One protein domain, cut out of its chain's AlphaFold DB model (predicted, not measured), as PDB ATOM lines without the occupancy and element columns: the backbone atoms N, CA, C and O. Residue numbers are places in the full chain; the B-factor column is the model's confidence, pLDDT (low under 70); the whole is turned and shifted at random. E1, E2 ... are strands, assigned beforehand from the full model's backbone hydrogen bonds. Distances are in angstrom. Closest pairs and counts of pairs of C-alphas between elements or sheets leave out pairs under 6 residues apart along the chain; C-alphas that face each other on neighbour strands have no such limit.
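What this domain is: This is residues 181 to 349 of the 349 residues of an uncharacterized protein of Sporomusa termitida (UniProt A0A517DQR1). Two lobes of short strands stand at the two ends of a rod, joined by a long ribbon of two paired strands, E5 and E12, that runs from one lobe into the other. Strands E1 to E4 with E13 and E14 make one lobe and E6 to E11 the other, and in each lobe the neighbour pairs close into a ring through E5 and E12. The printed part has 169 residues with 14 named strands, E1 to E14 in chain order, and no named helix, which makes the class all strand. The 14 strands form one branched, antiparallel, strongly twisted sheet and a meander, each strand the antiparallel neighbour of the one before. The whole is loose, with a radius of gyration of the C-alphas of 20.0 A and spans of 67 by 29 by 25 A.

How they stand to each other: E5, residues 232 to 249, and E12, residues 313 to 329, are antiparallel neighbours at 172 degrees, with N 237 and O 320 2.9 A apart and N 243 and O 314 3.0 A apart. E5 bends by 59 degrees at residue 244, and E12 bends by 59 degrees at residue 325. E4, residues 223 to 229, and E6, residues 254 to 258, lie on one side of E5, E4 beside residues 232 to 237 and E6 beside residues 244 to 249, while E12 lies on the other side. N 234 and O 227 are 2.8 A apart in the hairpin of E4 and E5, and N 248 and O 255 are 2.9 A apart in the hairpin of E5 and E6. E11, residues 303 to 310, and E13, residues 332 to 337, lie on the other side of E12 from E5, with N 308 and O 315 2.9 A apart and N 327 and O 334 2.9 A apart. E3, residues 205 to 208, is the antiparallel neighbour of E4, with N 206 and O 224 2.8 A apart, and E2, residues 197 to 200, is that of E3, with N 199 and O 207 2.8 A apart. E1, residues 188 to 192, has E2 on one side, with N 190 and O 198 2.7 A apart, and E14, residues 340 to 347, on the other, with N 345 and O 191 2.8 A apart. E13 and E14 form a hairpin, with N 333 and O 344 2.9 A apart. E7, residues 262 to 268, pairs with E6, with N 264 and O 256 2.8 A apart, and with E8, residues 275 to 279, with N 265 and O 278 2.8 A apart. E9, residues 287 to 289, pairs with E8, with N 277 and O 287 2.8 A apart, and with E10, residues 294 to 297, with N 288 and O 296 2.9 A apart. E10 and E11 form a hairpin, with N 295 and O 305 2.8 A apart. Strands near the two ends of the rod are apart, for instance E1 and E8, E3 and E9, and E14 and E7.

Where its parts are: E1 begins at C-alpha 188, (147.523, 122.274, 145.989), and E14 ends at C-alpha 347, (149.191, 114.974, 146.786). E5 is 49.1 A long and ends at C-alpha 249, (169.204, 154.758, 109.829); E12 is 47.8 A long. E11 and E14 are each 22.3 A long, E4 is 19.6 A and E7 is 18.5 A.

The domain as a whole: The C-alphas of Gly 251 and Asn 330, 67.1 A apart, are the two farthest apart. The printed part has no cut and ends at residue 349, the chain's last residue. The link from E3 to E4, residues 209 to 222, is long. The mean pLDDT of the printed part is 83.3, and 19 residues are under 70, among them residues 214 to 221.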
ATOM      1  N   SER A 181     137.678 135.180 141.050       53.97
ATOM      2  CA  SER A 181     138.900 134.634 141.667       53.97
ATOM      3  C   SER A 181     138.842 133.200 142.219       53.97
ATOM      4  O   SER A 181     138.339 132.947 143.304       53.97
ATOM      5  N   SER A 182     139.467 132.292 141.452       60.97
ATOM      6  CA  SER A 182     140.020 130.982 141.846       60.97
ATOM      7  C   SER A 182     139.118 130.044 142.662       60.97
ATOM      8  O   SER A 182     138.907 130.247 143.853       60.97
ATOM      9  N   ASP A 183     138.709 128.925 142.062       77.25
ATOM     10  CA  ASP A 183     138.205 127.760 142.790       77.25
ATOM     11  C   ASP A 183     139.292 127.265 143.753       77.25
ATOM     12  O   ASP A 183     140.238 126.578 143.367       77.25
ATOM     13  N   SER A 184     139.176 127.646 145.025       80.50
ATOM     14  CA  SER A 184     140.181 127.369 146.052       80.50
ATOM     15  C   SER A 184     140.418 125.874 146.267       80.50
ATOM     16  O   SER A 184     141.471 125.492 146.776       80.50
ATOM     17  N   ARG A 185     139.493 125.008 145.827       86.00
ATOM     18  CA  ARG A 185     139.653 123.548 145.880       86.00
ATOM     19  C   ARG A 185     140.790 123.064 144.980       86.00
ATOM     20  O   ARG A 185     141.451 122.081 145.331       86.00
ATOM     21  N   LEU A 186     141.040 123.767 143.869       88.69
ATOM     22  CA  LEU A 186     142.149 123.496 142.956       88.69
ATOM     23  C   LEU A 186     143.506 123.800 143.585       88.69
ATOM     24  O   LEU A 186     144.493 123.217 143.157       88.69
ATOM     25  N   ALA A 187     143.588 124.658 144.606       89.56
ATOM     26  CA  ALA A 187     144.867 124.945 145.240       89.56
ATOM     27  C   ALA A 187     145.479 123.667 145.845       89.56
ATOM     28  O   ALA A 187     144.801 122.894 146.531       89.56
ATOM     29  N   GLY A 188     146.762 123.445 145.578       91.25
ATOM     30  CA  GLY A 188     147.523 122.274 145.989       91.25
ATOM     31  C   GLY A 188     148.246 121.599 144.828       91.25
ATOM     32  O   GLY A 188     148.206 122.048 143.681       91.25
ATOM     33  N   ARG A 189     148.912 120.493 145.156       94.12
ATOM     34  CA  ARG A 189     149.670 119.691 144.202       94.12
ATOM     35  C   ARG A 189     148.843 118.514 143.703       94.12
ATOM     36  O   ARG A 189     148.210 117.805 144.478       94.12
ATOM     37  N   TRP A 190     148.915 118.287 142.405       94.56
ATOM     38  CA  TRP A 190     148.155 117.309 141.648       94.56
ATOM     39  C   TRP A 190     149.111 116.507 140.780       94.56
ATOM     40  O   TRP A 190     149.996 117.078 140.137       94.56
ATOM     41  N   VAL A 191     148.949 115.189 140.770       93.94
ATOM     42  CA  VAL A 191     149.814 114.269 140.025       93.94
ATOM     43  C   VAL A 191     148.953 113.271 139.259       93.94
ATOM     44  O   VAL A 191     148.050 112.678 139.843       93.94
ATOM     45  N   ALA A 192     149.215 113.112 137.967       92.00
ATOM     46  CA  ALA A 192     148.594 112.097 137.123       92.00
ATOM     47  C   ALA A 192     149.466 110.835 137.040       92.00
ATOM     48  O   ALA A 192     150.661 110.868 137.350       92.00
ATOM     49  N   ASP A 193     148.870 109.729 136.594       87.12
ATOM     50  CA  ASP A 193     149.527 108.415 136.528       87.12
ATOM     51  C   ASP A 193     150.703 108.376 135.536       87.12
ATOM     52  O   ASP A 193     151.653 107.616 135.716       87.12
ATOM     53  N   ASP A 194     150.684 109.238 134.516       84.25
ATOM     54  CA  ASP A 194     151.759 109.408 133.532       84.25
ATOM     55  C   ASP A 194     152.920 110.297 134.033       84.25
ATOM     56  O   ASP A 194     153.883 110.555 133.308       84.25
ATOM     57  N   GLY A 195     152.848 110.769 135.282       84.94
ATOM     58  CA  GLY A 195     153.839 111.653 135.888       84.94
ATOM     59  C   GLY A 195     153.634 113.138 135.583       84.94
ATOM     60  O   GLY A 195     154.470 113.957 135.995       84.94
ATOM     61  N   ALA A 196     152.544 113.523 134.911       87.50
ATOM     62  CA  ALA A 196     152.156 114.921 134.805       87.50
ATOM     63  C   ALA A 196     151.823 115.519 136.180       87.50
ATOM     64  O   ALA A 196     151.324 114.852 137.086       87.50
ATOM     65  N   ARG A 197     152.131 116.803 136.347       90.38
ATOM     66  CA  ARG A 197     152.054 117.544 137.602       90.38
ATOM     67  C   ARG A 197     151.466 118.927 137.377       90.38
ATOM     68  O   ARG A 197     151.846 119.641 136.444       90.38
ATOM     69  N   LEU A 198     150.591 119.309 138.297       91.69
ATOM     70  CA  LEU A 198     150.074 120.662 138.458       91.69
ATOM     71  C   LEU A 198     150.223 121.056 139.924       91.69
ATOM     72  O   LEU A 198     149.798 120.326 140.808       91.69
ATOM     73  N   ASP A 199     150.852 122.189 140.189       91.69
ATOM     74  CA  ASP A 199     150.954 122.768 141.525       91.69
ATOM     75  C   ASP A 199     150.308 124.147 141.465       91.69
ATOM     76  O   ASP A 199     150.812 125.034 140.783       91.69
ATOM     77  N   PHE A 200     149.146 124.301 142.088       90.44
ATOM     78  CA  PHE A 200     148.365 125.531 142.067       90.44
ATOM     79  C   PHE A 200     148.463 126.215 143.428       90.44
ATOM     80  O   PHE A 200     147.946 125.707 144.422       90.44
ATOM     81  N   SER A 201     149.081 127.391 143.499       82.81
ATOM     82  CA  SER A 201     149.057 128.202 144.716       82.81
ATOM     83  C   SER A 201     147.766 129.020 144.800       82.81
ATOM     84  O   SER A 201     147.198 129.432 143.789       82.81
ATOM     85  N   GLY A 202     147.309 129.304 146.024       75.81
ATOM     86  CA  GLY A 202     146.048 130.021 146.272       75.81
ATOM     87  C   GLY A 202     146.002 131.475 145.779       75.81
ATOM     88  O   GLY A 202     144.947 132.092 145.815       75.81
ATOM     89  N   ASN A 203     147.122 132.030 145.309       72.81
ATOM     90  CA  ASN A 203     147.215 133.376 144.735       72.81
ATOM     91  C   ASN A 203     147.198 133.387 143.191       72.81
ATOM     92  O   ASN A 203     147.569 134.393 142.589       72.81
ATOM     93  N   GLY A 204     146.801 132.283 142.544       76.50
ATOM     94  CA  GLY A 204     146.677 132.204 141.083       76.50
ATOM     95  C   GLY A 204     148.005 132.026 140.342       76.50
ATOM     96  O   GLY A 204     148.073 132.243 139.132       76.50
ATOM     97  N   ILE A 205     149.066 131.633 141.046       80.69
ATOM     98  CA  ILE A 205     150.342 131.207 140.461       80.69
ATOM     99  C   ILE A 205     150.382 129.675 140.490       80.69
ATOM    100  O   ILE A 205     149.679 129.028 141.264       80.69
ATOM    101  N   GLY A 206     151.150 129.060 139.607       84.56
ATOM    102  CA  GLY A 206     151.336 127.627 139.651       84.56
ATOM    103  C   GLY A 206     152.550 127.147 138.890       84.56
ATOM    104  O   GLY A 206     153.266 127.922 138.257       84.56
ATOM    105  N   ILE A 207     152.765 125.840 138.964       85.50
ATOM    106  CA  ILE A 207     153.841 125.137 138.286       85.50
ATOM    107  C   ILE A 207     153.254 123.934 137.551       85.50
ATOM    108  O   ILE A 207     152.426 123.207 138.098       85.50
ATOM    109  N   THR A 208     153.695 123.678 136.324       87.12
ATOM    110  CA  THR A 208     153.313 122.488 135.569       87.12
ATOM    111  C   THR A 208     154.452 121.927 134.730       87.12
ATOM    112  O   THR A 208     155.338 122.651 134.290       87.12
ATOM    113  N   ASN A 209     154.438 120.616 134.510       84.62
ATOM    114  CA  ASN A 209     155.261 119.951 133.494       84.62
ATOM    115  C   ASN A 209     154.421 119.436 132.314       84.62
ATOM    116  O   ASN A 209     154.950 118.708 131.475       84.62
ATOM    117  N   LEU A 210     153.131 119.779 132.259       78.19
ATOM    118  CA  LEU A 210     152.300 119.481 131.105       78.19
ATOM    119  C   LEU A 210     152.815 120.257 129.901       78.19
ATOM    120  O   LEU A 210     153.154 121.432 130.009       78.19
ATOM    121  N   ASN A 211     152.814 119.627 128.734       74.94
ATOM    122  CA  ASN A 211     153.089 120.328 127.492       74.94
ATOM    123  C   ASN A 211     151.774 120.885 126.919       74.94
ATOM    124  O   ASN A 211     151.152 120.262 126.062       74.94
ATOM    125  N   LEU A 212     151.299 122.019 127.448       72.75
ATOM    126  CA  LEU A 212     150.032 122.642 127.014       72.75
ATOM    127  C   LEU A 212     150.202 123.587 125.806       72.75
ATOM    128  O   LEU A 212     149.218 124.075 125.238       72.75
ATOM    129  N   TRP A 213     151.445 123.854 125.409       71.44
ATOM    130  CA  TRP A 213     151.825 124.854 124.410       71.44
ATOM    131  C   TRP A 213     152.586 124.176 123.271       71.44
ATOM    132  O   TRP A 213     153.097 123.070 123.424       71.44
ATOM    133  N   SER A 214     152.646 124.803 122.096       56.94
ATOM    134  CA  SER A 214     153.480 124.265 121.019       56.94
ATOM    135  C   SER A 214     154.958 124.288 121.433       56.94
ATOM    136  O   SER A 214     155.411 125.214 122.108       56.94
ATOM    137  N   TYR A 215     155.723 123.285 120.985       48.03
ATOM    138  CA  TYR A 215     157.177 123.174 121.203       48.03
ATOM    139  C   TYR A 215     157.937 124.462 120.820       48.03
ATOM    140  O   TYR A 215     158.956 124.803 121.414       48.03
ATOM    141  N   GLU A 216     157.389 125.225 119.871       51.00
ATOM    142  CA  GLU A 216     157.921 126.493 119.366       51.00
ATOM    143  C   GLU A 216     157.977 127.616 120.416       51.00
ATOM    144  O   GLU A 216     158.762 128.549 120.269       51.00
ATOM    145  N   PHE A 217     157.205 127.533 121.508       52.22
ATOM    146  CA  PHE A 217     157.222 128.573 122.539       52.22
ATOM    147  C   PHE A 217     158.456 128.518 123.446       52.22
ATOM    148  O   PHE A 217     158.761 129.506 124.125       52.22
ATOM    149  N   GLY A 218     159.186 127.393 123.448       49.81
ATOM    150  CA  GLY A 218     160.434 127.223 124.197       49.81
ATOM    151  C   GLY A 218     160.322 127.579 125.682       49.81
ATOM    152  O   GLY A 218     161.329 127.920 126.303       49.81
ATOM    153  N   LEU A 219     159.111 127.561 126.253       50.34
ATOM    154  CA  LEU A 219     158.906 127.842 127.667       50.34
ATOM    155  C   LEU A 219     159.268 126.588 128.438       50.34
ATOM    156  O   LEU A 219     158.425 125.764 128.766       50.34
ATOM    157  N   GLY A 220     160.555 126.472 128.753       50.50
ATOM    158  CA  GLY A 220     160.998 125.677 129.895       50.50
ATOM    159  C   GLY A 220     160.446 126.212 131.225       50.50
ATOM    160  O   GLY A 220     160.605 125.562 132.259       50.50
ATOM    161  N   ASP A 221     159.783 127.371 131.204       54.31
ATOM    162  CA  ASP A 221     159.125 127.965 132.353       54.31
ATOM    163  C   ASP A 221     157.867 127.173 132.687       54.31
ATOM    164  O   ASP A 221     156.768 127.418 132.200       54.31
ATOM    165  N   LYS A 222     158.058 126.229 133.605       70.44
ATOM    166  CA  LYS A 222     156.998 125.503 134.302       70.44
ATOM    167  C   LYS A 222     156.039 126.444 135.038       70.44
ATOM    168  O   LYS A 222     154.994 125.992 135.481       70.44
ATOM    169  N   ASN A 223     156.394 127.719 135.194       78.12
ATOM    170  CA  ASN A 223     155.608 128.726 135.889       78.12
ATOM    171  C   ASN A 223     154.405 129.159 135.050       78.12
ATOM    172  O   ASN A 223     154.536 129.670 133.939       78.12
ATOM    173  N   ILE A 224     153.231 129.007 135.635       83.81
ATOM    174  CA  ILE A 224     151.956 129.395 135.055       83.81
ATOM    175  C   ILE A 224     151.249 130.367 135.990       83.81
ATOM    176  O   ILE A 224     151.489 130.407 137.194       83.81
ATOM    177  N   THR A 225     150.328 131.136 135.435       83.06
ATOM    178  CA  THR A 225     149.224 131.691 136.211       83.06
ATOM    179  C   THR A 225     147.989 130.861 135.937       83.06
ATOM    180  O   THR A 225     147.788 130.410 134.809       83.06
ATOM    181  N   TRP A 226     147.155 130.670 136.946       87.56
ATOM    182  CA  TRP A 226     145.892 129.976 136.789       87.56
ATOM    183  C   TRP A 226     144.766 130.783 137.417       87.56
ATOM    184  O   TRP A 226     144.948 131.515 138.390       87.56
ATOM    185  N   ARG A 227     143.585 130.659 136.828       86.56
ATOM    186  CA  ARG A 227     142.346 131.190 137.385       86.56
ATOM    187  C   ARG A 227     141.201 130.296 136.970       86.56
ATOM    188  O   ARG A 227     141.313 129.539 136.007       86.56
ATOM    189  N   THR A 228     140.091 130.434 137.672       83.38
ATOM    190  CA  THR A 228     138.824 129.888 137.210       83.38
ATOM    191  C   THR A 228     137.905 131.007 136.789       83.38
ATOM    192  O   THR A 228     137.807 132.028 137.470       83.38
ATOM    193  N   GLU A 229     137.238 130.810 135.665       72.31
ATOM    194  CA  GLU A 229     136.305 131.775 135.100       72.31
ATOM    195  C   GLU A 229     135.165 130.992 134.459       72.31
ATOM    196  O   GLU A 229     135.408 130.106 133.639       72.31
ATOM    197  N   ASN A 230     133.922 131.259 134.867       66.69
ATOM    198  CA  ASN A 230     132.733 130.573 134.343       66.69
ATOM    199  C   ASN A 230     132.820 129.031 134.417       66.69
ATOM    200  O   ASN A 230     132.431 128.338 133.475       66.69
ATOM    201  N   GLY A 231     133.378 128.495 135.509       68.25
ATOM    202  CA  GLY A 231     133.539 127.050 135.732       68.25
ATOM    203  C   GLY A 231     134.664 126.394 134.925       68.25
ATOM    204  O   GLY A 231     134.761 125.173 134.898       68.25
ATOM    205  N   ARG A 232     135.518 127.184 134.266       76.38
ATOM    206  CA  ARG A 232     136.651 126.694 133.473       76.38
ATOM    207  C   ARG A 232     137.967 127.014 134.138       76.38
ATOM    208  O   ARG A 232     138.118 128.083 134.718       76.38
ATOM    209  N   LEU A 233     138.922 126.105 134.003       87.31
ATOM    210  CA  LEU A 233     140.297 126.297 134.425       87.31
ATOM    211  C   LEU A 233     141.062 126.968 133.289       87.31
ATOM    212  O   LEU A 233     141.254 126.391 132.221       87.31
ATOM    213  N   ILE A 234     141.511 128.193 133.522       86.31
ATOM    214  CA  ILE A 234     142.374 128.914 132.596       86.31
ATOM    215  C   ILE A 234     143.795 128.810 133.120       86.31
ATOM    216  O   ILE A 234     144.087 129.291 134.213       86.31
ATOM    217  N   ILE A 235     144.673 128.199 132.330       86.31
ATOM    218  CA  ILE A 235     146.107 128.126 132.593       86.31
ATOM    219  C   ILE A 235     146.806 128.998 131.563       86.31
ATOM    220  O   ILE A 235     146.687 128.774 130.359       86.31
ATOM    221  N   ALA A 236     147.550 129.986 132.035       82.00
ATOM    222  CA  ALA A 236     148.311 130.885 131.191       82.00
ATOM    223  C   ALA A 236     149.804 130.755 131.476       82.00
ATOM    224  O   ALA A 236     150.228 130.801 132.630       82.00
ATOM    225  N   ALA A 237     150.599 130.633 130.417       78.50
ATOM    226  CA  ALA A 237     152.042 130.788 130.501       78.50
ATOM    227  C   ALA A 237     152.411 132.207 130.078       78.50
ATOM    228  O   ALA A 237     151.868 132.734 129.101       78.50
ATOM    229  N   LYS A 238     153.344 132.816 130.812       76.31
ATOM    230  CA  LYS A 238     153.881 134.140 130.503       76.31
ATOM    231  C   LYS A 238     155.381 134.045 130.306       76.31
ATOM    232  O   LYS A 238     156.081 133.505 131.154       76.31
ATOM    233  N   ARG A 239     155.864 134.622 129.209       77.19
ATOM    234  CA  ARG A 239     157.291 134.785 128.927       77.19
ATOM    235  C   ARG A 239     157.590 136.253 128.779       77.19
ATOM    236  O   ARG A 239     156.999 136.907 127.924       77.19
ATOM    237  N   THR A 240     158.547 136.750 129.543       82.19
ATOM    238  CA  THR A 240     159.041 138.113 129.372       82.19
ATOM    239  C   THR A 240     160.463 138.065 128.839       82.19
ATOM    240  O   THR A 240     161.343 137.455 129.437       82.19
ATOM    241  N   VAL A 241     160.681 138.702 127.692       84.62
ATOM    242  CA  VAL A 241     161.993 138.859 127.065       84.62
ATOM    243  C   VAL A 241     162.378 140.323 127.157       84.62
ATOM    244  O   VAL A 241     161.643 141.191 126.688       84.62
ATOM    245  N   LYS A 242     163.537 140.597 127.750       91.31
ATOM    246  CA  LYS A 242     164.110 141.937 127.835       91.31
ATOM    247  C   LYS A 242     165.401 141.962 127.028       91.31
ATOM    248  O   LYS A 242     166.297 141.170 127.296       91.31
ATOM    249  N   SER A 243     165.486 142.855 126.050       92.12
ATOM    250  CA  SER A 243     166.652 143.002 125.171       92.12
ATOM    251  C   SER A 243     167.029 144.470 125.050       92.12
ATOM    252  O   SER A 243     166.138 145.318 124.931       92.12
ATOM    253  N   LYS A 244     168.329 144.797 125.050       95.69
ATOM    254  CA  LYS A 244     168.746 146.138 124.627       95.69
ATOM    255  C   LYS A 244     168.325 146.355 123.181       95.69
ATOM    256  O   LYS A 244     168.370 145.424 122.371       95.69
ATOM    257  N   TYR A 245     167.918 147.579 122.868       95.81
ATOM    258  CA  TYR A 245     167.589 147.946 121.500       95.81
ATOM    259  C   TYR A 245     168.125 149.328 121.148       95.81
ATOM    260  O   TYR A 245     168.319 150.179 122.017       95.81
ATOM    261  N   SER A 246     168.342 149.554 119.858       95.06
ATOM    262  CA  SER A 246     168.618 150.876 119.309       95.06
ATOM    263  C   SER A 246     167.874 151.071 117.994       95.06
ATOM    264  O   SER A 246     167.617 150.119 117.252       95.06
ATOM    265  N   LEU A 247     167.509 152.324 117.730       94.44
ATOM    266  CA  LEU A 247     166.944 152.761 116.461       94.44
ATOM    267  C   LEU A 247     167.977 153.618 115.740       94.44
ATOM    268  O   LEU A 247     168.620 154.474 116.349       94.44
ATOM    269  N   GLY A 248     168.129 153.392 114.443       92.31
ATOM    270  CA  GLY A 248     169.051 154.136 113.598       92.31
ATOM    271  C   GLY A 248     168.574 154.194 112.155       92.31
ATOM    272  O   GLY A 248     167.476 153.750 111.827       92.31
ATOM    273  N   LYS A 249     169.419 154.739 111.279       89.25
ATOM    274  CA  LYS A 249     169.204 154.758 109.829       89.25
ATOM    275  C   LYS A 249     170.433 154.195 109.133       89.25
ATOM    276  O   LYS A 249     171.552 154.543 109.500       89.25
ATOM    277  N   GLN A 250     170.233 153.366 108.117       83.00
ATOM    278  CA  GLN A 250     171.332 152.826 107.318       83.00
ATOM    279  C   GLN A 250     170.838 152.515 105.913       83.00
ATOM    280  O   GLN A 250     169.975 151.657 105.795       83.00
ATOM    281  N   GLY A 251     171.395 153.183 104.888       71.88
ATOM    282  CA  GLY A 251     171.334 152.883 103.438       71.88
ATOM    283  C   GLY A 251     169.958 152.734 102.760       71.88
ATOM    284  O   GLY A 251     169.736 153.265 101.680       71.88
ATOM    285  N   TYR A 252     169.036 152.020 103.393       66.62
ATOM    286  CA  TYR A 252     167.775 151.506 102.886       66.62
ATOM    287  C   TYR A 252     166.567 151.859 103.770       66.62
ATOM    288  O   TYR A 252     165.465 151.410 103.455       66.62
ATOM    289  N   GLY A 253     166.744 152.606 104.867       84.88
ATOM    290  CA  GLY A 253     165.653 153.053 105.742       84.88
ATOM    291  C   GLY A 253     166.001 153.037 107.231       84.88
ATOM    292  O   GLY A 253     167.177 153.060 107.607       84.88
ATOM    293  N   ASP A 254     164.957 153.012 108.059       94.00
ATOM    294  CA  ASP A 254     165.071 152.862 109.509       94.00
ATOM    295  C   ASP A 254     165.488 151.435 109.878       94.00
ATOM    296  O   ASP A 254     164.984 150.457 109.310       94.00
ATOM    297  N   ILE A 255     166.373 151.333 110.870       94.38
ATOM    298  CA  ILE A 255     166.923 150.082 111.382       94.38
ATOM    299  C   ILE A 255     166.631 149.958 112.873       94.38
ATOM    300  O   ILE A 255     166.932 150.864 113.650       94.38
ATOM    301  N   LEU A 256     166.097 148.807 113.264       94.69
ATOM    302  CA  LEU A 256     165.977 148.366 114.645       94.69
ATOM    303  C   LEU A 256     167.053 147.315 114.899       94.69
ATOM    304  O   LEU A 256     167.064 146.268 114.261       94.69
ATOM    305  N   THR A 257     167.948 147.585 115.843       93.81
ATOM    306  CA  THR A 257     168.904 146.590 116.341       93.81
ATOM    307  C   THR A 257     168.397 146.063 117.671       93.81
ATOM    308  O   THR A 257     168.141 146.850 118.580       93.81
ATOM    309  N   MET A 258     168.255 144.746 117.800       92.00
ATOM    310  CA  MET A 258     167.891 144.090 119.055       92.00
ATOM    311  C   MET A 258     168.993 143.120 119.475       92.00
ATOM    312  O   MET A 258     169.407 142.250 118.705       92.00
ATOM    313  N   GLU A 259     169.444 143.243 120.720       87.75
ATOM    314  CA  GLU A 259     170.420 142.331 121.317       87.75
ATOM    315  C   GLU A 259     169.930 140.875 121.209       87.75
ATOM    316  O   GLU A 259     168.773 140.586 121.515       87.75
ATOM    317  N   HIS A 260     170.796 139.973 120.733       82.06
ATOM    318  CA  HIS A 260     170.523 138.557 120.417       82.06
ATOM    319  C   HIS A 260     169.598 138.259 119.222       82.06
ATOM    320  O   HIS A 260     169.516 137.101 118.821       82.06
ATOM    321  N   TYR A 261     168.945 139.264 118.625       84.19
ATOM    322  CA  TYR A 261     168.045 139.082 117.473       84.19
ATOM    323  C   TYR A 261     168.570 139.707 116.173       84.19
ATOM    324  O   TYR A 261     168.074 139.373 115.099       84.19
ATOM    325  N   GLY A 262     169.574 140.584 116.251       89.62
ATOM    326  CA  GLY A 262     170.209 141.198 115.087       89.62
ATOM    327  C   GLY A 262     169.474 142.439 114.582       89.62
ATOM    328  O   GLY A 262     168.814 143.146 115.351       89.62
ATOM    329  N   ASN A 263     169.639 142.715 113.287       92.56
ATOM    330  CA  ASN A 263     169.172 143.941 112.648       92.56
ATOM    331  C   ASN A 263     167.891 143.712 111.847       92.56
ATOM    332  O   ASN A 263     167.766 142.746 111.088       92.56
ATOM    333  N   PHE A 264     166.972 144.663 111.967       93.44
ATOM    334  CA  PHE A 264     165.692 144.664 111.284       93.44
ATOM    335  C   PHE A 264     165.506 145.958 110.513       93.44
ATOM    336  O   PHE A 264     165.797 147.038 111.022       93.44
ATOM    337  N   LYS A 265     164.962 145.854 109.306       93.88
ATOM    338  CA  LYS A 265     164.575 146.990 108.477       93.88
ATOM    339  C   LYS A 265     163.079 147.244 108.618       93.88
ATOM    340  O   LYS A 265     162.281 146.311 108.513       93.88
ATOM    341  N   ARG A 266     162.689 148.509 108.780       93.81
ATOM    342  CA  ARG A 266     161.275 148.893 108.750       93.81
ATOM    343  C   ARG A 266     160.698 148.732 107.340       93.81
ATOM    344  O   ARG A 266     161.272 149.232 106.371       93.81
ATOM    345  N   THR A 267     159.549 148.078 107.229       92.50
ATOM    346  CA  THR A 267     158.764 147.984 105.986       92.50
ATOM    347  C   THR A 267     157.461 148.774 106.054       92.50
ATOM    348  O   THR A 267     156.968 149.204 105.019       92.50
ATOM    349  N   GLU A 268     156.927 149.005 107.256       90.44
ATOM    350  CA  GLU A 268     155.706 149.785 107.497       90.44
ATOM    351  C   GLU A 268     155.831 150.596 108.792       90.44
ATOM    352  O   GLU A 268     156.560 150.196 109.701       90.44
ATOM    353  N   GLY A 269     155.087 151.700 108.902       86.75
ATOM    354  CA  GLY A 269     155.149 152.643 110.027       86.75
ATOM    355  C   GLY A 269     156.114 153.806 109.777       86.75
ATOM    356  O   GLY A 269     156.888 153.787 108.820       86.75
ATOM    357  N   THR A 270     156.045 154.842 110.613       79.81
ATOM    358  CA  THR A 270     156.730 156.122 110.346       79.81
ATOM    359  C   THR A 270     157.520 156.691 111.520       79.81
ATOM    360  O   THR A 270     158.324 157.592 111.298       79.81
ATOM    361  N   ASP A 271     157.338 156.183 112.743       83.81
ATOM    362  CA  ASP A 271     158.001 156.742 113.923       83.81
ATOM    363  C   ASP A 271     158.321 155.685 114.992       83.81
ATOM    364  O   ASP A 271     157.619 154.684 115.159       83.81
ATOM    365  N   GLY A 272     159.413 155.920 115.721       90.06
ATOM    366  CA  GLY A 272     159.835 155.122 116.866       90.06
ATOM    367  C   GLY A 272     159.895 153.626 116.566       90.06
ATOM    368  O   GLY A 272     160.417 153.201 115.539       90.06
ATOM    369  N   LEU A 273     159.356 152.806 117.467       93.19
ATOM    370  CA  LEU A 273     159.251 151.358 117.262       93.19
ATOM    371  C   LEU A 273     158.019 150.945 116.446       93.19
ATOM    372  O   LEU A 273     157.971 149.806 115.995       93.19
ATOM    373  N   TYR A 274     157.038 151.827 116.250       94.38
ATOM    374  CA  TYR A 274     155.734 151.452 115.706       94.38
ATOM    375  C   TYR A 274     155.810 151.068 114.232       94.38
ATOM    376  O   TYR A 274     156.315 151.830 113.410       94.38
ATOM    377  N   GLY A 275     155.268 149.906 113.888       93.69
ATOM    378  CA  GLY A 275     155.252 149.389 112.529       93.69
ATOM    379  C   GLY A 275     155.860 148.000 112.407       93.69
ATOM    380  O   GLY A 275     156.043 147.289 113.399       93.69
ATOM    381  N   THR A 276     156.136 147.614 111.166       94.44
ATOM    382  CA  THR A 276     156.569 146.264 110.793       94.44
ATOM    383  C   THR A 276     158.063 146.265 110.490       94.44
ATOM    384  O   THR A 276     158.546 147.083 109.704       94.44
ATOM    385  N   TRP A 277     158.790 145.342 111.115       94.62
ATOM    386  CA  TRP A 277     160.242 145.218 111.054       94.62
ATOM    387  C   TRP A 277     160.633 143.833 110.552       94.62
ATOM    388  O   TRP A 277     160.351 142.823 111.199       94.62
ATOM    389  N   MET A 278     161.303 143.784 109.406       93.06
ATOM    390  CA  MET A 278     161.743 142.541 108.778       93.06
ATOM    391  C   MET A 278     163.228 142.300 109.049       93.06
ATOM    392  O   MET A 278     164.014 143.244 108.927       93.06
ATOM    393  N   PRO A 279     163.639 141.075 109.411       92.12
ATOM    394  CA  PRO A 279     165.051 140.760 109.597       92.12
ATOM    395  C   PRO A 279     165.838 140.991 108.301       92.12
ATOM    396  O   PRO A 279     165.365 140.666 107.215       92.12
ATOM    397  N   ILE A 280     167.041 141.556 108.413       89.69
ATOM    398  CA  ILE A 280     167.888 141.857 107.245       89.69
ATOM    399  C   ILE A 280     168.628 140.604 106.761       89.69
ATOM    400  O   ILE A 280     168.705 140.364 105.559       89.69
ATOM    401  N   ASP A 281     169.109 139.781 107.694       81.25
ATOM    402  CA  ASP A 281     170.014 138.660 107.398       81.25
ATOM    403  C   ASP A 281     169.324 137.282 107.400       81.25
ATOM    404  O   ASP A 281     169.981 136.252 107.260       81.25
ATOM    405  N   SER A 282     167.997 137.222 107.573       69.38
ATOM    406  CA  SER A 282     167.255 135.952 107.576       69.38
ATOM    407  C   SER A 282     165.924 136.056 106.836       69.38
ATOM    408  O   SER A 282     165.219 137.051 106.945       69.38
ATOM    409  N   GLY A 283     165.547 135.008 106.095       64.75
ATOM    410  CA  GLY A 283     164.256 134.907 105.391       64.75
ATOM    411  C   GLY A 283     163.064 134.591 106.307       64.75
ATOM    412  O   GLY A 283     162.137 133.903 105.885       64.75
ATOM    413  N   GLY A 284     163.126 135.002 107.577       69.69
ATOM    414  CA  GLY A 284     162.108 134.734 108.592       69.69
ATOM    415  C   GLY A 284     160.942 135.729 108.572       69.69
ATOM    416  O   GLY A 284     160.957 136.724 107.850       69.69
ATOM    417  N   GLY A 285     159.923 135.460 109.395       81.25
ATOM    418  CA  GLY A 285     158.821 136.397 109.622       81.25
ATOM    419  C   GLY A 285     159.286 137.691 110.303       81.25
ATOM    420  O   GLY A 285     160.346 137.725 110.922       81.25
ATOM    421  N   GLY A 286     158.496 138.759 110.187       90.06
ATOM    422  CA  GLY A 286     158.787 140.049 110.817       90.06
ATOM    423  C   GLY A 286     158.328 140.149 112.274       90.06
ATOM    424  O   GLY A 286     157.612 139.291 112.796       90.06
ATOM    425  N   ILE A 287     158.709 141.244 112.925       93.19
ATOM    426  CA  ILE A 287     158.124 141.679 114.193       93.19
ATOM    427  C   ILE A 287     157.365 142.984 113.989       93.19
ATOM    428  O   ILE A 287     157.849 143.904 113.333       93.19
ATOM    429  N   GLN A 288     156.165 143.059 114.544       95.31
ATOM    430  CA  GLN A 288     155.298 144.221 114.432       95.31
ATOM    431  C   GLN A 288     155.028 144.806 115.814       95.31
ATOM    432  O   GLN A 288     154.735 144.063 116.750       95.31
ATOM    433  N   PHE A 289     155.101 146.130 115.928       95.25
ATOM    434  CA  PHE A 289     154.757 146.873 117.139       95.25
ATOM    435  C   PHE A 289     153.635 147.861 116.830       95.25
ATOM    436  O   PHE A 289     153.765 148.693 115.936       95.25
ATOM    437  N   PHE A 290     152.546 147.793 117.585       93.00
ATOM    438  CA  PHE A 290     151.390 148.670 117.441       93.00
ATOM    439  C   PHE A 290     151.413 149.806 118.473       93.00
ATOM    440  O   PHE A 290     152.079 149.720 119.510       93.00
ATOM    441  N   GLU A 291     150.681 150.883 118.184       90.06
ATOM    442  CA  GLU A 291     150.601 152.072 119.046       90.06
ATOM    443  C   GLU A 291     149.977 151.782 120.418       90.06
ATOM    444  O   GLU A 291     150.395 152.354 121.425       90.06
ATOM    445  N   ASP A 292     149.059 150.816 120.480       88.75
ATOM    446  CA  ASP A 292     148.373 150.358 121.696       88.75
ATOM    447  C   ASP A 292     149.247 149.499 122.632       88.75
ATOM    448  O   ASP A 292     148.746 148.897 123.584       88.75
ATOM    449  N   LYS A 293     150.560 149.435 122.371       91.19
ATOM    450  CA  LYS A 293     151.547 148.623 123.105       91.19
ATOM    451  C   LYS A 293     151.357 147.115 122.967       91.19
ATOM    452  O   LYS A 293     151.942 146.346 123.735       91.19
ATOM    453  N   THR A 294     150.620 146.673 121.955       91.75
ATOM    454  CA  THR A 294     150.626 145.281 121.504       91.75
ATOM    455  C   THR A 294     151.595 145.089 120.338       91.75
ATOM    456  O   THR A 294     152.131 146.042 119.767       91.75
ATOM    457  N   GLY A 295     151.881 143.841 119.998       91.94
ATOM    458  CA  GLY A 295     152.735 143.484 118.879       91.94
ATOM    459  C   GLY A 295     152.536 142.042 118.444       91.94
ATOM    460  O   GLY A 295     151.805 141.278 119.080       91.94
ATOM    461  N   ASN A 296     153.177 141.673 117.341       90.38
ATOM    462  CA  ASN A 296     153.136 140.328 116.780       90.38
ATOM    463  C   ASN A 296     154.543 139.882 116.365       90.38
ATOM    464  O   ASN A 296     155.222 140.592 115.629       90.38
ATOM    465  N   ASP A 297     154.987 138.728 116.854       87.69
ATOM    466  CA  ASP A 297     156.306 138.150 116.597       87.69
ATOM    467  C   ASP A 297     156.158 136.919 115.702       87.69
ATOM    468  O   ASP A 297     155.773 135.831 116.152       87.69
ATOM    469  N   GLN A 298     156.467 137.101 114.420       83.44
ATOM    470  CA  GLN A 298     156.484 136.017 113.442       83.44
ATOM    471  C   GLN A 298     157.876 135.381 113.304       83.44
ATOM    472  O   GLN A 298     157.988 134.321 112.693       83.44
ATOM    473  N   ILE A 299     158.919 135.985 113.888       77.69
ATOM    474  CA  ILE A 299     160.302 135.482 113.849       77.69
ATOM    475  C   ILE A 299     160.374 134.152 114.596       77.69
ATOM    476  O   ILE A 299     160.862 133.155 114.076       77.69
ATOM    477  N   ASN A 300     159.844 134.139 115.818       70.94
ATOM    478  CA  ASN A 300     159.907 132.985 116.714       70.94
ATOM    479  C   ASN A 300     158.590 132.201 116.757       70.94
ATOM    480  O   ASN A 300     158.425 131.336 117.613       70.94
ATOM    481  N   ARG A 301     157.621 132.547 115.892       71.44
ATOM    482  CA  ARG A 301     156.239 132.025 115.928       71.44
ATOM    483  C   ARG A 301     155.580 132.168 117.308       71.44
ATOM    484  O   ARG A 301     154.661 131.432 117.657       71.44
ATOM    485  N   LEU A 302     156.031 133.150 118.092       71.88
ATOM    486  CA  LEU A 302     155.505 133.414 119.429       71.88
ATOM    487  C   LEU A 302     154.168 134.168 119.376       71.88
ATOM    488  O   LEU A 302     153.433 134.214 120.362       71.88
ATOM    489  N   GLY A 303     153.818 134.731 118.218       81.12
ATOM    490  CA  GLY A 303     152.538 135.385 118.006       81.12
ATOM    491  C   GLY A 303     152.433 136.696 118.780       81.12
ATOM    492  O   GLY A 303     153.376 137.487 118.825       81.12
ATOM    493  N   LYS A 304     151.260 136.950 119.364       87.38
ATOM    494  CA  LYS A 304     150.935 138.242 119.980       87.38
ATOM    495  C   LYS A 304     151.690 138.468 121.294       87.38
ATOM    496  O   LYS A 304     151.803 137.563 122.120       87.38
ATOM    497  N   PHE A 305     152.134 139.700 121.513       87.38
ATOM    498  CA  PHE A 305     152.777 140.139 122.752       87.38
ATOM    499  C   PHE A 305     152.344 141.552 123.141       87.38
ATOM    500  O   PHE A 305     151.827 142.304 122.320       87.38
ATOM    501  N   THR A 306     152.586 141.926 124.394       90.62
ATOM    502  CA  THR A 306     152.611 143.329 124.827       90.62
ATOM    503  C   THR A 306     154.048 143.792 124.987       90.62
ATOM    504  O   THR A 306     154.944 142.978 125.230       90.62
ATOM    505  N   TRP A 307     154.304 145.087 124.832       94.00
ATOM    506  CA  TRP A 307     155.660 145.607 124.941       94.00
ATOM    507  C   TRP A 307     155.746 146.960 125.629       94.00
ATOM    508  O   TRP A 307     154.823 147.771 125.619       94.00
ATOM    509  N   SER A 308     156.907 147.202 126.222       94.19
ATOM    510  CA  SER A 308     157.277 148.473 126.823       94.19
ATOM    511  C   SER A 308     158.754 148.753 126.595       94.19
ATOM    512  O   SER A 308     159.545 147.855 126.293       94.19
ATOM    513  N   THR A 309     159.127 150.017 126.737       94.19
ATOM    514  CA  THR A 309     160.512 150.464 126.633       94.19
ATOM    515  C   THR A 309     160.899 151.254 127.860       94.19
ATOM    516  O   THR A 309     160.191 152.185 128.235       94.19
ATOM    517  N   GLU A 310     162.031 150.915 128.460       93.50
ATOM    518  CA  GLU A 310     162.528 151.597 129.650       93.50
ATOM    519  C   GLU A 310     164.057 151.550 129.657       93.50
ATOM    520  O   GLU A 310     164.645 150.486 129.460       93.50
ATOM    521  N   ASN A 311     164.711 152.696 129.871       92.19
ATOM    522  CA  ASN A 311     166.170 152.795 130.011       92.19
ATOM    523  C   ASN A 311     166.966 152.118 128.870       92.19
ATOM    524  O   ASN A 311     167.974 151.461 129.117       92.19
ATOM    525  N   GLY A 312     166.498 152.236 127.619       90.25
ATOM    526  CA  GLY A 312     167.148 151.632 126.442       90.25
ATOM    527  C   GLY A 312     166.892 150.129 126.254       90.25
ATOM    528  O   GLY A 312     167.502 149.491 125.395       90.25
ATOM    529  N   TYR A 313     165.984 149.550 127.039       94.50
ATOM    530  CA  TYR A 313     165.554 148.165 126.893       94.50
ATOM    531  C   TYR A 313     164.156 148.085 126.306       94.50
ATOM    532  O   TYR A 313     163.268 148.830 126.710       94.50
ATOM    533  N   LEU A 314     163.963 147.123 125.411       94.69
ATOM    534  CA  LEU A 314     162.668 146.689 124.918       94.69
ATOM    535  C   LEU A 314     162.274 145.439 125.702       94.69
ATOM    536  O   LEU A 314     162.968 144.420 125.662       94.69
ATOM    537  N   THR A 315     161.160 145.526 126.416       91.44
ATOM    538  CA  THR A 315     160.563 144.401 127.133       91.44
ATOM    539  C   THR A 315     159.353 143.923 126.350       91.44
ATOM    540  O   THR A 315     158.443 144.704 126.092       91.44
ATOM    541  N   ARG A 316     159.331 142.644 125.975       89.88
ATOM    542  CA  ARG A 316     158.211 141.975 125.300       89.88
ATOM    543  C   ARG A 316     157.658 140.897 126.216       89.88
ATOM    544  O   ARG A 316     158.416 140.051 126.686       89.88
ATOM    545  N   THR A 317     156.356 140.923 126.471       84.62
ATOM    546  CA  THR A 317     155.661 139.921 127.280       84.62
ATOM    547  C   THR A 317     154.678 139.153 126.415       84.62
ATOM    548  O   THR A 317     153.691 139.697 125.921       84.62
ATOM    549  N   TYR A 318     154.959 137.870 126.245       81.06
ATOM    550  CA  TYR A 318     154.130 136.916 125.526       81.06
ATOM    551  C   TYR A 318     153.243 136.195 126.535       81.06
ATOM    552  O   TYR A 318     153.726 135.767 127.585       81.06
ATOM    553  N   SER A 319     151.960 136.046 126.219       76.81
ATOM    554  CA  SER A 319     151.010 135.307 127.052       76.81
ATOM    555  C   SER A 319     150.230 134.343 126.178       76.81
ATOM    556  O   SER A 319     149.606 134.759 125.204       76.81
ATOM    557  N   GLN A 320     150.249 133.064 126.537       77.31
ATOM    558  CA  GLN A 320     149.365 132.069 125.942       77.31
ATOM    559  C   GLN A 320     148.470 131.488 127.013       77.31
ATOM    560  O   GLN A 320     148.959 130.938 128.000       77.31
ATOM    561  N   GLU A 321     147.167 131.577 126.782       81.38
ATOM    562  CA  GLU A 321     146.162 130.979 127.647       81.38
ATOM    563  C   GLU A 321     145.613 129.704 127.011       81.38
ATOM    564  O   GLU A 321     145.336 129.636 125.810       81.38
ATOM    565  N   ARG A 322     145.441 128.686 127.845       82.19
ATOM    566  CA  ARG A 322     144.661 127.496 127.547       82.19
ATOM    567  C   ARG A 322     143.497 127.446 128.510       82.19
ATOM    568  O   ARG A 322     143.657 127.666 129.708       82.19
ATOM    569  N   VAL A 323     142.332 127.167 127.954       83.75
ATOM    570  CA  VAL A 323     141.092 127.047 128.701       83.75
ATOM    571  C   VAL A 323     140.722 125.579 128.699       83.75
ATOM    572  O   VAL A 323     140.641 124.968 127.636       83.75
ATOM    573  N   PHE A 324     140.526 125.033 129.888       84.00
ATOM    574  CA  PHE A 324     140.136 123.655 130.097       84.00
ATOM    575  C   PHE A 324     138.815 123.611 130.838       84.00
ATOM    576  O   PHE A 324     138.603 124.342 131.812       84.00
ATOM    577  N   ASP A 325     137.952 122.701 130.418       79.50
ATOM    578  CA  ASP A 325     136.909 122.227 131.308       79.50
ATOM    579  C   ASP A 325     137.562 121.304 132.344       79.50
ATOM    580  O   ASP A 325     138.541 120.600 132.058       79.50
ATOM    581  N   TYR A 326     137.043 121.314 133.567       86.06
ATOM    582  CA  TYR A 326     137.522 120.432 134.622       86.06
ATOM    583  C   TYR A 326     136.377 119.997 135.531       86.06
ATOM    584  O   TYR A 326     135.362 120.680 135.650       86.06
ATOM    585  N   THR A 327     136.539 118.851 136.185       82.12
ATOM    586  CA  THR A 327     135.687 118.443 137.304       82.12
ATOM    587  C   THR A 327     136.547 117.990 138.470       82.12
ATOM    588  O   THR A 327     137.703 117.590 138.299       82.12
ATOM    589  N   MET A 328     135.980 118.071 139.666       82.75
ATOM    590  CA  MET A 328     136.629 117.648 140.892       82.75
ATOM    591  C   MET A 328     135.692 116.794 141.727       82.75
ATOM    592  O   MET A 328     134.591 117.221 142.071       82.75
ATOM    593  N   GLU A 329     136.181 115.627 142.130       81.25
ATOM    594  CA  GLU A 329     135.510 114.768 143.095       81.25
ATOM    595  C   GLU A 329     136.529 114.294 144.132       81.25
ATOM    596  O   GLU A 329     137.512 113.621 143.815       81.25
ATOM    597  N   ASN A 330     136.301 114.646 145.399       82.62
ATOM    598  CA  ASN A 330     137.206 114.333 146.503       82.62
ATOM    599  C   ASN A 330     138.645 114.818 146.223       82.62
ATOM    600  O   ASN A 330     138.894 116.012 146.091       82.62
ATOM    601  N   SER A 331     139.598 113.887 146.145       89.19
ATOM    602  CA  SER A 331     141.011 114.150 145.841       89.19
ATOM    603  C   SER A 331     141.359 113.913 144.370       89.19
ATOM    604  O   SER A 331     142.532 113.740 144.055       89.19
ATOM    605  N   LYS A 332     140.368 113.875 143.472       91.69
ATOM    606  CA  LYS A 332     140.572 113.713 142.032       91.69
ATOM    607  C   LYS A 332     140.197 114.985 141.284       91.69
ATOM    608  O   LYS A 332     139.115 115.531 141.489       91.69
ATOM    609  N   LEU A 333     141.088 115.417 140.404       91.69
ATOM    610  CA  LEU A 333     140.880 116.483 139.430       91.69
ATOM    611  C   LEU A 333     140.931 115.854 138.044       91.69
ATOM    612  O   LEU A 333     141.906 115.192 137.708       91.69
ATOM    613  N   ILE A 334     139.907 116.072 137.234       89.00
ATOM    614  CA  ILE A 334     139.891 115.632 135.840       89.00
ATOM    615  C   ILE A 334     139.907 116.883 134.977       89.00
ATOM    616  O   ILE A 334     139.009 117.713 135.092       89.00
ATOM    617  N   ILE A 335     140.928 117.016 134.134       88.12
ATOM    618  CA  ILE A 335     141.033 118.070 133.125       88.12
ATOM    619  C   ILE A 335     140.660 117.460 131.779       88.12
ATOM    620  O   ILE A 335     141.255 116.467 131.355       88.12
ATOM    621  N   PHE A 336     139.682 118.054 131.104       78.75
ATOM    622  CA  PHE A 336     139.212 117.589 129.804       78.75
ATOM    623  C   PHE A 336     140.018 118.274 128.695       78.75
ATOM    624  O   PHE A 336     140.084 119.503 128.627       78.75
ATOM    625  N   GLY A 337     140.664 117.480 127.839       70.88
ATOM    626  CA  GLY A 337     141.427 117.960 126.691       70.88
ATOM    627  C   GLY A 337     140.923 117.366 125.378       70.88
ATOM    628  O   GLY A 337     140.292 116.312 125.353       70.88
ATOM    629  N   ASN A 338     141.261 118.010 124.256       60.06
ATOM    630  CA  ASN A 338     140.883 117.531 122.916       60.06
ATOM    631  C   ASN A 338     141.445 116.136 122.583       60.06
ATOM    632  O   ASN A 338     140.885 115.438 121.747       60.06
ATOM    633  N   ASN A 339     142.538 115.731 123.240       65.25
ATOM    634  CA  ASN A 339     143.196 114.436 123.040       65.25
ATOM    635  C   ASN A 339     142.842 113.417 124.141       65.25
ATOM    636  O   ASN A 339     143.546 112.423 124.304       65.25
ATOM    637  N   GLY A 340     141.783 113.678 124.913       73.06
ATOM    638  CA  GLY A 340     141.361 112.858 126.044       73.06
ATOM    639  C   GLY A 340     141.492 113.571 127.389       73.06
ATOM    640  O   GLY A 340     141.961 114.708 127.491       73.06
ATOM    641  N   ASN A 341     141.041 112.880 128.431       83.94
ATOM    642  CA  ASN A 341     140.982 113.412 129.788       83.94
ATOM    643  C   ASN A 341     142.275 113.089 130.533       83.94
ATOM    644  O   ASN A 341     142.759 111.960 130.468       83.94
ATOM    645  N   ILE A 342     142.788 114.053 131.293       86.00
ATOM    646  CA  ILE A 342     143.913 113.842 132.201       86.00
ATOM    647  C   ILE A 342     143.361 113.804 133.621       86.00
ATOM    648  O   ILE A 342     142.729 114.757 134.081       86.00
ATOM    649  N   VAL A 343     143.589 112.688 134.307       91.44
ATOM    650  CA  VAL A 343     143.133 112.473 135.681       91.44
ATOM    651  C   VAL A 343     144.307 112.687 136.622       91.44
ATOM    652  O   VAL A 343     145.321 112.004 136.529       91.44
ATOM    653  N   PHE A 344     144.152 113.619 137.551       94.06
ATOM    654  CA  PHE A 344     145.113 113.911 138.598       94.06
ATOM    655  C   PHE A 344     144.568 113.512 139.964       94.06
ATOM    656  O   PHE A 344     143.389 113.700 140.267       94.06
ATOM    657  N   THR A 345     145.466 113.054 140.825       95.50
ATOM    658  CA  THR A 345     145.221 112.832 142.248       95.50
ATOM    659  C   THR A 345     145.930 113.911 143.060       95.50
ATOM    660  O   THR A 345     147.075 114.265 142.769       95.50
ATOM    661  N   LYS A 346     145.255 114.456 144.074       93.81
ATOM    662  CA  LYS A 346     145.826 115.453 144.984       93.81
ATOM    663  C   LYS A 346     146.899 114.809 145.865       93.81
ATOM    664  O   LYS A 346     146.682 113.729 146.411       93.81
ATOM    665  N   VAL A 347     148.046 115.466 146.011       90.31
ATOM    666  CA  VAL A 347     149.191 114.974 146.786       90.31
ATOM    667  C   VAL A 347     149.613 116.026 147.805       90.31
ATOM    668  O   VAL A 347     150.022 117.122 147.435       90.31
ATOM    669  N   GLY A 348     149.583 115.655 149.085       72.88
ATOM    670  CA  GLY A 348     149.890 116.558 150.198       72.88
ATOM    671  C   GLY A 348     148.683 117.390 150.640       72.88
ATOM    672  O   GLY A 348     147.808 117.713 149.835       72.88
ATOM    673  N   SER A 349     148.633 117.671 151.944       52.19
ATOM    674  CA  SER A 349     147.630 118.508 152.618       52.19
ATOM    675  C   SER A 349     148.060 119.962 152.677       52.19
ATOM    676  O   SER A 349     149.215 120.171 153.121       52.19
TER     677      SER A 349